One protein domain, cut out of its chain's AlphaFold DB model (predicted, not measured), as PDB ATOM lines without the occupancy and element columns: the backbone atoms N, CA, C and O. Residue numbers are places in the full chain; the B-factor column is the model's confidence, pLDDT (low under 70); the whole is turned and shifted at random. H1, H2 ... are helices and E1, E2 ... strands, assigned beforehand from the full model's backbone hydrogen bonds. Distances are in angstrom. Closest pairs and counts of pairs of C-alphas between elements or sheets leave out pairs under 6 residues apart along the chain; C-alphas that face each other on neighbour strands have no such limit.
ATOM      1  N   LYS A 288      11.400  51.148 -21.858       86.50
ATOM      2  CA  LYS A 288      11.547  52.593 -21.613       86.50
ATOM      3  C   LYS A 288      12.672  52.929 -20.622       86.50
ATOM      4  O   LYS A 288      13.231  54.017 -20.693       86.50
ATOM      5  N   GLU A 289      12.961  52.033 -19.685       88.12
ATOM      6  CA  GLU A 289      13.955  52.239 -18.627       88.12
ATOM      7  C   GLU A 289      15.350  51.760 -19.042       88.12
ATOM      8  O   GLU A 289      16.349  52.352 -18.644       88.12
ATOM      9  N   LEU A 290      15.418  50.684 -19.831       89.62
ATOM     10  CA  LEU A 290      16.669  50.011 -20.184       89.62
ATOM     11  C   LEU A 290      17.241  50.452 -21.529       89.62
ATOM     12  O   LEU A 290      18.455  50.394 -21.728       89.62
ATOM     13  N   ALA A 291      16.397  50.873 -22.470       90.06
ATOM     14  CA  ALA A 291      16.875  51.255 -23.784       90.06
ATOM     15  C   ALA A 291      17.541  52.639 -23.763       90.06
ATOM     16  O   ALA A 291      16.987  53.616 -23.270       90.06
ATOM     17  N   ILE A 292      18.719  52.731 -24.384       90.62
ATOM     18  CA  ILE A 292      19.409  54.011 -24.621       90.62
ATOM     19  C   ILE A 292      18.721  54.798 -25.752       90.62
ATOM     20  O   ILE A 292      18.743  56.028 -25.774       90.62
ATOM     21  N   GLY A 293      18.113  54.089 -26.710       83.50
ATOM     22  CA  GLY A 293      17.336  54.696 -27.788       83.50
ATOM     23  C   GLY A 293      15.986  55.220 -27.298       83.50
ATOM     24  O   GLY A 293      15.422  54.698 -26.341       83.50
ATOM     25  N   GLY A 294      15.434  56.220 -27.990       85.19
ATOM     26  CA  GLY A 294      14.107  56.786 -27.714       85.19
ATOM     27  C   GLY A 294      12.952  55.862 -28.110       85.19
ATOM     28  O   GLY A 294      12.065  56.272 -28.855       85.19
ATOM     29  N   TYR A 295      12.977  54.604 -27.666       86.56
ATOM     30  CA  TYR A 295      11.918  53.635 -27.917       86.56
ATOM     31  C   TYR A 295      10.830  53.786 -26.859       86.56
ATOM     32  O   TYR A 295      11.065  53.633 -25.660       86.56
ATOM     33  N   MET A 296       9.626  54.102 -27.315       81.75
ATOM     34  CA  MET A 296       8.459  54.298 -26.468       81.75
ATOM     35  C   MET A 296       7.277  53.547 -27.067       81.75
ATOM     36  O   MET A 296       7.226  53.300 -28.274       81.75
ATOM     37  N   PHE A 297       6.340  53.172 -26.207       83.12
ATOM     38  CA  PHE A 297       5.062  52.631 -26.636       83.12
ATOM     39  C   PHE A 297       4.093  53.778 -26.915       83.12
ATOM     40  O   PHE A 297       4.041  54.738 -26.148       83.12
ATOM     41  N   ASP A 298       3.325  53.662 -27.999       78.25
ATOM     42  CA  ASP A 298       2.350  54.686 -28.401       78.25
ATOM     43  C   ASP A 298       1.150  54.747 -27.436       78.25
ATOM     44  O   ASP A 298       0.515  55.788 -27.280       78.25
ATOM     45  N   SER A 299       0.855  53.634 -26.754       77.56
ATOM     46  CA  SER A 299      -0.234  53.507 -25.784       77.56
ATOM     47  C   SER A 299       0.275  53.575 -24.346       77.56
ATOM     48  O   SER A 299       1.333  53.037 -24.016       77.56
ATOM     49  N   LEU A 300      -0.542  54.161 -23.464       77.06
ATOM     50  CA  LEU A 300      -0.331  54.127 -22.014       77.06
ATOM     51  C   LEU A 300      -0.365  52.689 -21.465       77.06
ATOM     52  O   LEU A 300       0.303  52.398 -20.477       77.06
ATOM     53  N   ASN A 301      -1.118  51.805 -22.129       79.50
ATOM     54  CA  ASN A 301      -1.214  50.377 -21.836       79.50
ATOM     55  C   ASN A 301      -0.649  49.587 -23.024       79.50
ATOM     56  O   ASN A 301      -1.411  49.207 -23.921       79.50
ATOM     57  N   PRO A 302       0.678  49.378 -23.087       82.69
ATOM     58  CA  PRO A 302       1.276  48.575 -24.139       82.69
ATOM     59  C   PRO A 302       0.775  47.136 -24.060       82.69
ATOM     60  O   PRO A 302       0.768  46.519 -22.991       82.69
ATOM     61  N   THR A 303       0.374  46.599 -25.209       86.38
ATOM     62  CA  THR A 303      -0.030  45.204 -25.363       86.38
ATOM     63  C   THR A 303       1.033  44.434 -26.141       86.38
ATOM     64  O   THR A 303       1.595  44.919 -27.123       86.38
ATOM     65  N   MET A 304       1.322  43.217 -25.692       86.75
ATOM     66  CA  MET A 304       2.160  42.250 -26.394       86.75
ATOM     67  C   MET A 304       1.280  41.094 -26.860       86.75
ATOM     68  O   MET A 304       0.540  40.522 -26.066       86.75
ATOM     69  N   LYS A 305       1.384  40.720 -28.136       89.81
ATOM     70  CA  LYS A 305       0.721  39.530 -28.676       89.81
ATOM     71  C   LYS A 305       1.693  38.354 -28.675       89.81
ATOM     72  O   LYS A 305       2.707  38.398 -29.366       89.81
ATOM     73  N   LEU A 306       1.375  37.315 -27.914       90.31
ATOM     74  CA  LEU A 306       2.097  36.046 -27.906       90.31
ATOM     75  C   LEU A 306       1.336  35.047 -28.769       90.31
ATOM     76  O   LEU A 306       0.124  34.909 -28.623       90.31
ATOM     77  N   CYS A 307       2.039  34.356 -29.662       90.38
ATOM     78  CA  CYS A 307       1.447  33.376 -30.564       90.38
ATOM     79  C   CYS A 307       2.227  32.064 -30.511       90.38
ATOM     80  O   CYS A 307       3.453  32.059 -30.604       90.38
ATOM     81  N   MET A 308       1.495  30.962 -30.410       88.69
ATOM     82  CA  MET A 308       1.993  29.604 -30.537       88.69
ATOM     83  C   MET A 308       1.473  29.023 -31.847       88.69
ATOM     84  O   MET A 308       0.264  28.992 -32.082       88.69
ATOM     85  N   ARG A 309       2.390  28.548 -32.686       88.25
ATOM     86  CA  ARG A 309       2.062  27.723 -33.849       88.25
ATOM     87  C   ARG A 309       2.403  26.282 -33.523       88.25
ATOM     88  O   ARG A 309       3.465  26.029 -32.965       88.25
ATOM     89  N   TYR A 310       1.494  25.375 -33.834       84.06
ATOM     90  CA  TYR A 310       1.646  23.958 -33.546       84.06
ATOM     91  C   TYR A 310       1.035  23.127 -34.667       84.06
ATOM     92  O   TYR A 310       0.148  23.575 -35.401       84.06
ATOM     93  N   VAL A 311       1.542  21.910 -34.791       83.69
ATOM     94  CA  VAL A 311       1.068  20.917 -35.744       83.69
ATOM     95  C   VAL A 311       0.204  19.918 -34.990       83.69
ATOM     96  O   VAL A 311       0.570  19.452 -33.916       83.69
ATOM     97  N   SER A 312      -0.952  19.586 -35.557       75.50
ATOM     98  CA  SER A 312      -1.794  18.500 -35.054       75.50
ATOM     99  C   SER A 312      -2.024  17.466 -36.158       75.50
ATOM    100  O   SER A 312      -2.326  17.853 -37.298       75.50
ATOM    101  N   PRO A 313      -1.864  16.161 -35.866       70.69
ATOM    102  CA  PRO A 313      -2.283  15.123 -36.789       70.69
ATOM    103  C   PRO A 313      -3.808  15.138 -36.859       70.69
ATOM    104  O   PRO A 313      -4.497  15.086 -35.842       70.69
ATOM    105  N   THR A 314      -4.349  15.223 -38.067       64.81
ATOM    106  CA  THR A 314      -5.788  15.060 -38.265       64.81
ATOM    107  C   THR A 314      -6.088  13.577 -38.464       64.81
ATOM    108  O   THR A 314      -5.627  12.959 -39.424       64.81
ATOM    109  N   THR A 315      -6.834  12.981 -37.536       59.16
ATOM    110  CA  THR A 315      -7.477  11.685 -37.760       59.16
ATOM    111  C   THR A 315      -8.848  11.956 -38.354       59.16
ATOM    112  O   THR A 315      -9.747  12.442 -37.672       59.16
ATOM    113  N   ASP A 316      -8.987  11.693 -39.649       58.62
ATOM    114  CA  ASP A 316     -10.281  11.680 -40.323       58.62
ATOM    115  C   ASP A 316     -11.048  10.449 -39.810       58.62
ATOM    116  O   ASP A 316     -10.881   9.347 -40.336       58.62
ATOM    117  N   GLU A 317     -11.795  10.604 -38.707       56.66
ATOM    118  CA  GLU A 317     -12.518   9.499 -38.048       56.66
ATOM    119  C   GLU A 317     -13.558   8.836 -38.968       56.66
ATOM    120  O   GLU A 317     -13.959   7.697 -38.728       56.66
ATOM    121  N   VAL A 325      -5.122   9.092 -44.769       55.88
ATOM    122  CA  VAL A 325      -3.973   9.966 -45.005       55.88
ATOM    123  C   VAL A 325      -3.942  10.964 -43.855       55.88
ATOM    124  O   VAL A 325      -4.747  11.891 -43.825       55.88
ATOM    125  N   SER A 326      -3.042  10.762 -42.892       61.91
ATOM    126  CA  SER A 326      -2.788  11.746 -41.841       61.91
ATOM    127  C   SER A 326      -2.095  12.949 -42.473       61.91
ATOM    128  O   SER A 326      -0.909  12.881 -42.800       61.91
ATOM    129  N   TYR A 327      -2.821  14.042 -42.688       67.31
ATOM    130  CA  TYR A 327      -2.188  15.307 -43.040       67.31
ATOM    131  C   TYR A 327      -1.915  16.109 -41.769       67.31
ATOM    132  O   TYR A 327      -2.729  16.166 -40.838       67.31
ATOM    133  N   ILE A 328      -0.731  16.712 -41.746       74.62
ATOM    134  CA  ILE A 328      -0.285  17.652 -40.725       74.62
ATOM    135  C   ILE A 328      -1.058  18.952 -40.931       74.62
ATOM    136  O   ILE A 328      -0.957  19.581 -41.986       74.62
ATOM    137  N   ARG A 329      -1.851  19.351 -39.933       79.50
ATOM    138  CA  ARG A 329      -2.511  20.656 -39.933       79.50
ATOM    139  C   ARG A 329      -1.743  21.611 -39.034       79.50
ATOM    140  O   ARG A 329      -1.715  21.433 -37.817       79.50
ATOM    141  N   GLU A 330      -1.196  22.657 -39.639       85.31
ATOM    142  CA  GLU A 330      -0.674  23.808 -38.908       85.31
ATOM    143  C   GLU A 330      -1.830  24.634 -38.341       85.31
ATOM    144  O   GLU A 330      -2.794  24.970 -39.036       85.31
ATOM    145  N   SER A 331      -1.743  24.940 -37.053       84.81
ATOM    146  CA  SER A 331      -2.691  25.785 -36.332       84.81
ATOM    147  C   SER A 331      -1.938  26.861 -35.555       84.81
ATOM    148  O   SER A 331      -0.798  26.666 -35.136       84.81
ATOM    149  N   GLU A 332      -2.578  28.012 -35.355       88.81
ATOM    150  CA  GLU A 332      -2.022  29.136 -34.602       88.81
ATOM    151  C   GLU A 332      -2.988  29.560 -33.497       88.81
ATOM    152  O   GLU A 332      -4.187  29.725 -33.726       88.81
ATOM    153  N   LYS A 333      -2.452  29.763 -32.296       88.75
ATOM    154  CA  LYS A 333      -3.172  30.298 -31.144       88.75
ATOM    155  C   LYS A 333      -2.439  31.522 -30.624       88.75
ATOM    156  O   LYS A 333      -1.255  31.438 -30.316       88.75
ATOM    157  N   CYS A 334      -3.138  32.646 -30.507       92.19
ATOM    158  CA  CYS A 334      -2.558  33.894 -30.026       92.19
ATOM    159  C   CYS A 334      -3.333  34.457 -28.840       92.19
ATOM    160  O   CYS A 334      -4.558  34.372 -28.795       92.19
ATOM    161  N   THR A 335      -2.614  35.114 -27.939       90.25
ATOM    162  CA  THR A 335      -3.163  35.874 -26.816       90.25
ATOM    163  C   THR A 335      -2.504  37.248 -26.757       90.25
ATOM    164  O   THR A 335      -1.327  37.392 -27.092       90.25
ATOM    165  N   SER A 336      -3.264  38.268 -26.368       89.62
ATOM    166  CA  SER A 336      -2.760  39.631 -26.186       89.62
ATOM    167  C   SER A 336      -2.712  39.943 -24.699       89.62
ATOM    168  O   SER A 336      -3.714  39.797 -24.005       89.62
ATOM    169  N   ILE A 337      -1.555  40.383 -24.221       87.06
ATOM    170  CA  ILE A 337      -1.284  40.625 -22.806       87.06
ATOM    171  C   ILE A 337      -0.924  42.093 -22.619       87.06
ATOM    172  O   ILE A 337      -0.063  42.624 -23.318       87.06
ATOM    173  N   GLU A 338      -1.574  42.755 -21.667       85.56
ATOM    174  CA  GLU A 338      -1.190  44.098 -21.237       85.56
ATOM    175  C   GLU A 338       0.024  44.031 -20.314       85.56
ATOM    176  O   GLU A 338      -0.009  43.416 -19.249       85.56
ATOM    177  N   VAL A 339       1.094  44.706 -20.707       77.19
ATOM    178  CA  VAL A 339       2.411  44.507 -20.101       77.19
ATOM    179  C   VAL A 339       2.522  45.172 -18.719       77.19
ATOM    180  O   VAL A 339       3.184  44.646 -17.827       77.19
ATOM    181  N   ASN A 340       1.776  46.258 -18.489       73.88
ATOM    182  CA  ASN A 340       1.737  46.972 -17.204       73.88
ATOM    183  C   ASN A 340       1.100  46.161 -16.061       73.88
ATOM    184  O   ASN A 340       1.293  46.493 -14.894       73.88
ATOM    185  N   LYS A 341       0.306  45.132 -16.381       74.12
ATOM    186  CA  LYS A 341      -0.417  44.316 -15.391       74.12
ATOM    187  C   LYS A 341       0.372  43.084 -14.940       74.12
ATOM    188  O   LYS A 341      -0.122  42.326 -14.111       74.12
ATOM    189  N   ILE A 342       1.569  42.864 -15.486       80.06
ATOM    190  CA  ILE A 342       2.337  41.651 -15.216       80.06
ATOM    191  C   ILE A 342       3.190  41.840 -13.958       80.06
ATOM    192  O   ILE A 342       4.110  42.660 -13.925       80.06
ATOM    193  N   ASN A 343       2.918  41.040 -12.926       77.19
ATOM    194  CA  ASN A 343       3.743  41.009 -11.722       77.19
ATOM    195  C   ASN A 343       5.103  40.374 -12.039       77.19
ATOM    196  O   ASN A 343       5.171  39.256 -12.547       77.19
ATOM    197  N   SER A 344       6.197  41.057 -11.680       73.38
ATOM    198  CA  SER A 344       7.567  40.571 -11.936       73.38
ATOM    199  C   SER A 344       7.861  39.212 -11.282       73.38
ATOM    200  O   SER A 344       8.703  38.464 -11.768       73.38
ATOM    201  N   GLU A 345       7.142  38.860 -10.215       77.44
ATOM    202  CA  GLU A 345       7.272  37.573  -9.522       77.44
ATOM    203  C   GLU A 345       6.776  36.384 -10.359       77.44
ATOM    204  O   GLU A 345       7.338  35.296 -10.264       77.44
ATOM    205  N   GLN A 346       5.779  36.581 -11.233       77.88
ATOM    206  CA  GLN A 346       5.252  35.513 -12.100       77.88
ATOM    207  C   GLN A 346       6.239  35.106 -13.205       77.88
ATOM    208  O   GLN A 346       6.125  34.026 -13.778       77.88
ATOM    209  N   LEU A 347       7.231  35.954 -13.481       80.12
ATOM    210  CA  LEU A 347       8.236  35.773 -14.531       80.12
ATOM    211  C   LEU A 347       9.602  35.324 -13.981       80.12
ATOM    212  O   LEU A 347      10.580  35.303 -14.722       80.12
ATOM    213  N   ALA A 348       9.699  34.994 -12.687       76.88
ATOM    214  CA  ALA A 348      10.985  34.758 -12.027       76.88
ATOM    215  C   ALA A 348      11.604  33.379 -12.319       76.88
ATOM    216  O   ALA A 348      12.825  33.258 -12.346       76.88
ATOM    217  N   ASN A 349      10.781  32.345 -12.526       85.44
ATOM    218  CA  ASN A 349      11.228  30.957 -12.684       85.44
ATOM    219  C   ASN A 349      10.555  30.296 -13.891       85.44
ATOM    220  O   ASN A 349       9.378  30.554 -14.145       85.44
ATOM    221  N   GLY A 350      11.246  29.358 -14.553       83.50
ATOM    222  CA  GLY A 350      10.713  28.606 -15.701       83.50
ATOM    223  C   GLY A 350       9.342  27.965 -15.439       83.50
ATOM    224  O   GLY A 350       8.426  28.103 -16.246       83.50
ATOM    225  N   ASN A 351       9.149  27.361 -14.262       87.50
ATOM    226  CA  ASN A 351       7.865  26.758 -13.878       87.50
ATOM    227  C   ASN A 351       6.734  27.785 -13.712       87.50
ATOM    228  O   ASN A 351       5.603  27.510 -14.102       87.50
ATOM    229  N   LEU A 352       7.028  28.968 -13.161       89.38
ATOM    230  CA  LEU A 352       6.029  30.032 -13.001       89.38
ATOM    231  C   LEU A 352       5.621  30.600 -14.361       89.38
ATOM    232  O   LEU A 352       4.441  30.834 -14.600       89.38
ATOM    233  N   ILE A 353       6.588  30.740 -15.271       90.50
ATOM    234  CA  ILE A 353       6.347  31.191 -16.644       90.50
ATOM    235  C   ILE A 353       5.497  30.165 -17.396       90.50
ATOM    236  O   ILE A 353       4.578  30.546 -18.119       90.50
ATOM    237  N   LYS A 354       5.744  28.866 -17.192       90.25
ATOM    238  CA  LYS A 354       4.892  27.808 -17.741       90.25
ATOM    239  C   LYS A 354       3.442  27.965 -17.277       90.25
ATOM    240  O   LYS A 354       2.551  27.999 -18.120       90.25
ATOM    241  N   THR A 355       3.207  28.118 -15.973       90.75
ATOM    242  CA  THR A 355       1.853  28.338 -15.431       90.75
ATOM    243  C   THR A 355       1.226  29.620 -15.977       90.75
ATOM    244  O   THR A 355       0.083  29.602 -16.416       90.75
ATOM    245  N   PHE A 356       1.991  30.711 -16.054       90.12
ATOM    246  CA  PHE A 356       1.535  31.974 -16.633       90.12
ATOM    247  C   PHE A 356       1.064  31.819 -18.087       90.12
ATOM    248  O   PHE A 356       0.026  32.364 -18.464       90.12
ATOM    249  N   LEU A 357       1.802  31.072 -18.912       89.62
ATOM    250  CA  LEU A 357       1.406  30.805 -20.296       89.62
ATOM    251  C   LEU A 357       0.152  29.924 -20.362       89.62
ATOM    252  O   LEU A 357      -0.749  30.220 -21.146       89.62
ATOM    253  N   GLN A 358       0.047  28.912 -19.496       89.81
ATOM    254  CA  GLN A 358      -1.139  28.054 -19.391       89.81
ATOM    255  C   GLN A 358      -2.397  28.837 -18.989       89.81
ATOM    256  O   GLN A 358      -3.445  28.656 -19.611       89.81
ATOM    257  N   ASP A 359      -2.285  29.774 -18.044       89.75
ATOM    258  CA  ASP A 359      -3.384  30.662 -17.634       89.75
ATOM    259  C   ASP A 359      -3.880  31.537 -18.798       89.75
ATOM    260  O   ASP A 359      -5.071  31.833 -18.914       89.75
ATOM    261  N   HIS A 360      -2.982  31.893 -19.721       88.62
ATOM    262  CA  HIS A 360      -3.303  32.615 -20.956       88.62
ATOM    263  C   HIS A 360      -3.649  31.684 -22.128       88.62
ATOM    264  O   HIS A 360      -3.674  32.112 -23.285       88.62
ATOM    265  N   GLN A 361      -3.958  30.420 -21.827       87.50
ATOM    266  CA  GLN A 361      -4.339  29.371 -22.769       87.50
ATOM    267  C   GLN A 361      -3.246  29.004 -23.787       87.50
ATOM    268  O   GLN A 361      -3.550  28.422 -24.829       87.50
ATOM    269  N   LEU A 362      -1.984  29.324 -23.516       87.81
ATOM    270  CA  LEU A 362      -0.827  28.915 -24.310       87.81
ATOM    271  C   LEU A 362      -0.134  27.734 -23.625       87.81
ATOM    272  O   LEU A 362       0.939  27.881 -23.042       87.81
ATOM    273  N   ASP A 363      -0.766  26.565 -23.677       86.56
ATOM    274  CA  ASP A 363      -0.135  25.325 -23.225       86.56
ATOM    275  C   ASP A 363       0.696  24.722 -24.362       86.56
ATOM    276  O   ASP A 363       0.179  24.507 -25.457       86.56
ATOM    277  N   ILE A 364       1.989  24.516 -24.109       86.44
ATOM    278  CA  ILE A 364       2.956  24.035 -25.101       86.44
ATOM    279  C   ILE A 364       3.291  22.586 -24.754       86.44
ATOM    280  O   ILE A 364       3.901  22.332 -23.712       86.44
ATOM    281  N   ASP A 365       2.919  21.664 -25.638       82.19
ATOM    282  CA  ASP A 365       3.287  20.252 -25.537       82.19
ATOM    283  C   ASP A 365       4.576  19.995 -26.322       82.19
ATOM    284  O   ASP A 365       4.600  20.089 -27.541       82.19
ATOM    285  N   PHE A 366       5.680  19.731 -25.628       82.06
ATOM    286  CA  PHE A 366       6.973  19.473 -26.272       82.06
ATOM    287  C   PHE A 366       7.177  18.000 -26.664       82.06
ATOM    288  O   PHE A 366       8.244  17.677 -27.186       82.06
ATOM    289  N   ASN A 367       6.216  17.120 -26.364       69.69
ATOM    290  CA  ASN A 367       6.350  15.673 -26.555       69.69
ATOM    291  C   ASN A 367       5.851  15.179 -27.905       69.69
ATOM    292  O   ASN A 367       4.869  15.748 -28.427       69.69
TER     293      ASN A 367
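Overview. This is residues 288 to 317 and 325 to 367 of the 367 residues of an uncharacterized protein of Schistosoma margrebowiei (UniProt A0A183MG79). A free-standing arm, residues 289 to 295, sticks out at one end of a long, narrow ribbon of two antiparallel strands, E1 and E2; the chain then folds back beside the ribbon through two small helices, H1 and H2. The printed part has 73 residues, in the order E1 E2 H1 H2, mixed in class, with 36 in named elements, under half. It is only just extended, close to loose, with a radius of gyration of the C-alphas of 17.0 A, and spans 53 by 26 by 19 A.

Arrangement. E1, residues 303 to 313, and E2, residues 328 to 338, are antiparallel neighbours at 162 degrees. C-alphas 307 and 334 face each other at 4.1 A; N 304 and O 337 are within hydrogen-bond range at 2.8 A. H1, residues 344 to 347, and H2, residues 350 to 359, touch only at the corner, the closest C-alphas, of Leu 347 and Ile 353, 5.4 A apart. H2 is apart from both strands. In H2 every O i to N i+4 pair is within hydrogen-bond range; H1 is too short for one.

Along the chain. E1 begins at C-alpha 303 (-0.030, 45.204, -25.363) and is 32.3 A long; E2 is 32.9 A, H1 5.5 A. H2, 14.4 A, ends at C-alpha 359 (-3.384, 30.662, -17.634).

Size, cuts and confidence. The C-alphas farthest apart, of Ile 292 and Glu 317, are 56.4 A apart. Residues 318 to 324 are not printed; C-alphas 317 and 325 are 11.0 A apart across the cut. The links E2 to H1 and H1 to H2 are tight. Residues 314 to 317, 325 to 327 and 367 have pLDDT under 70.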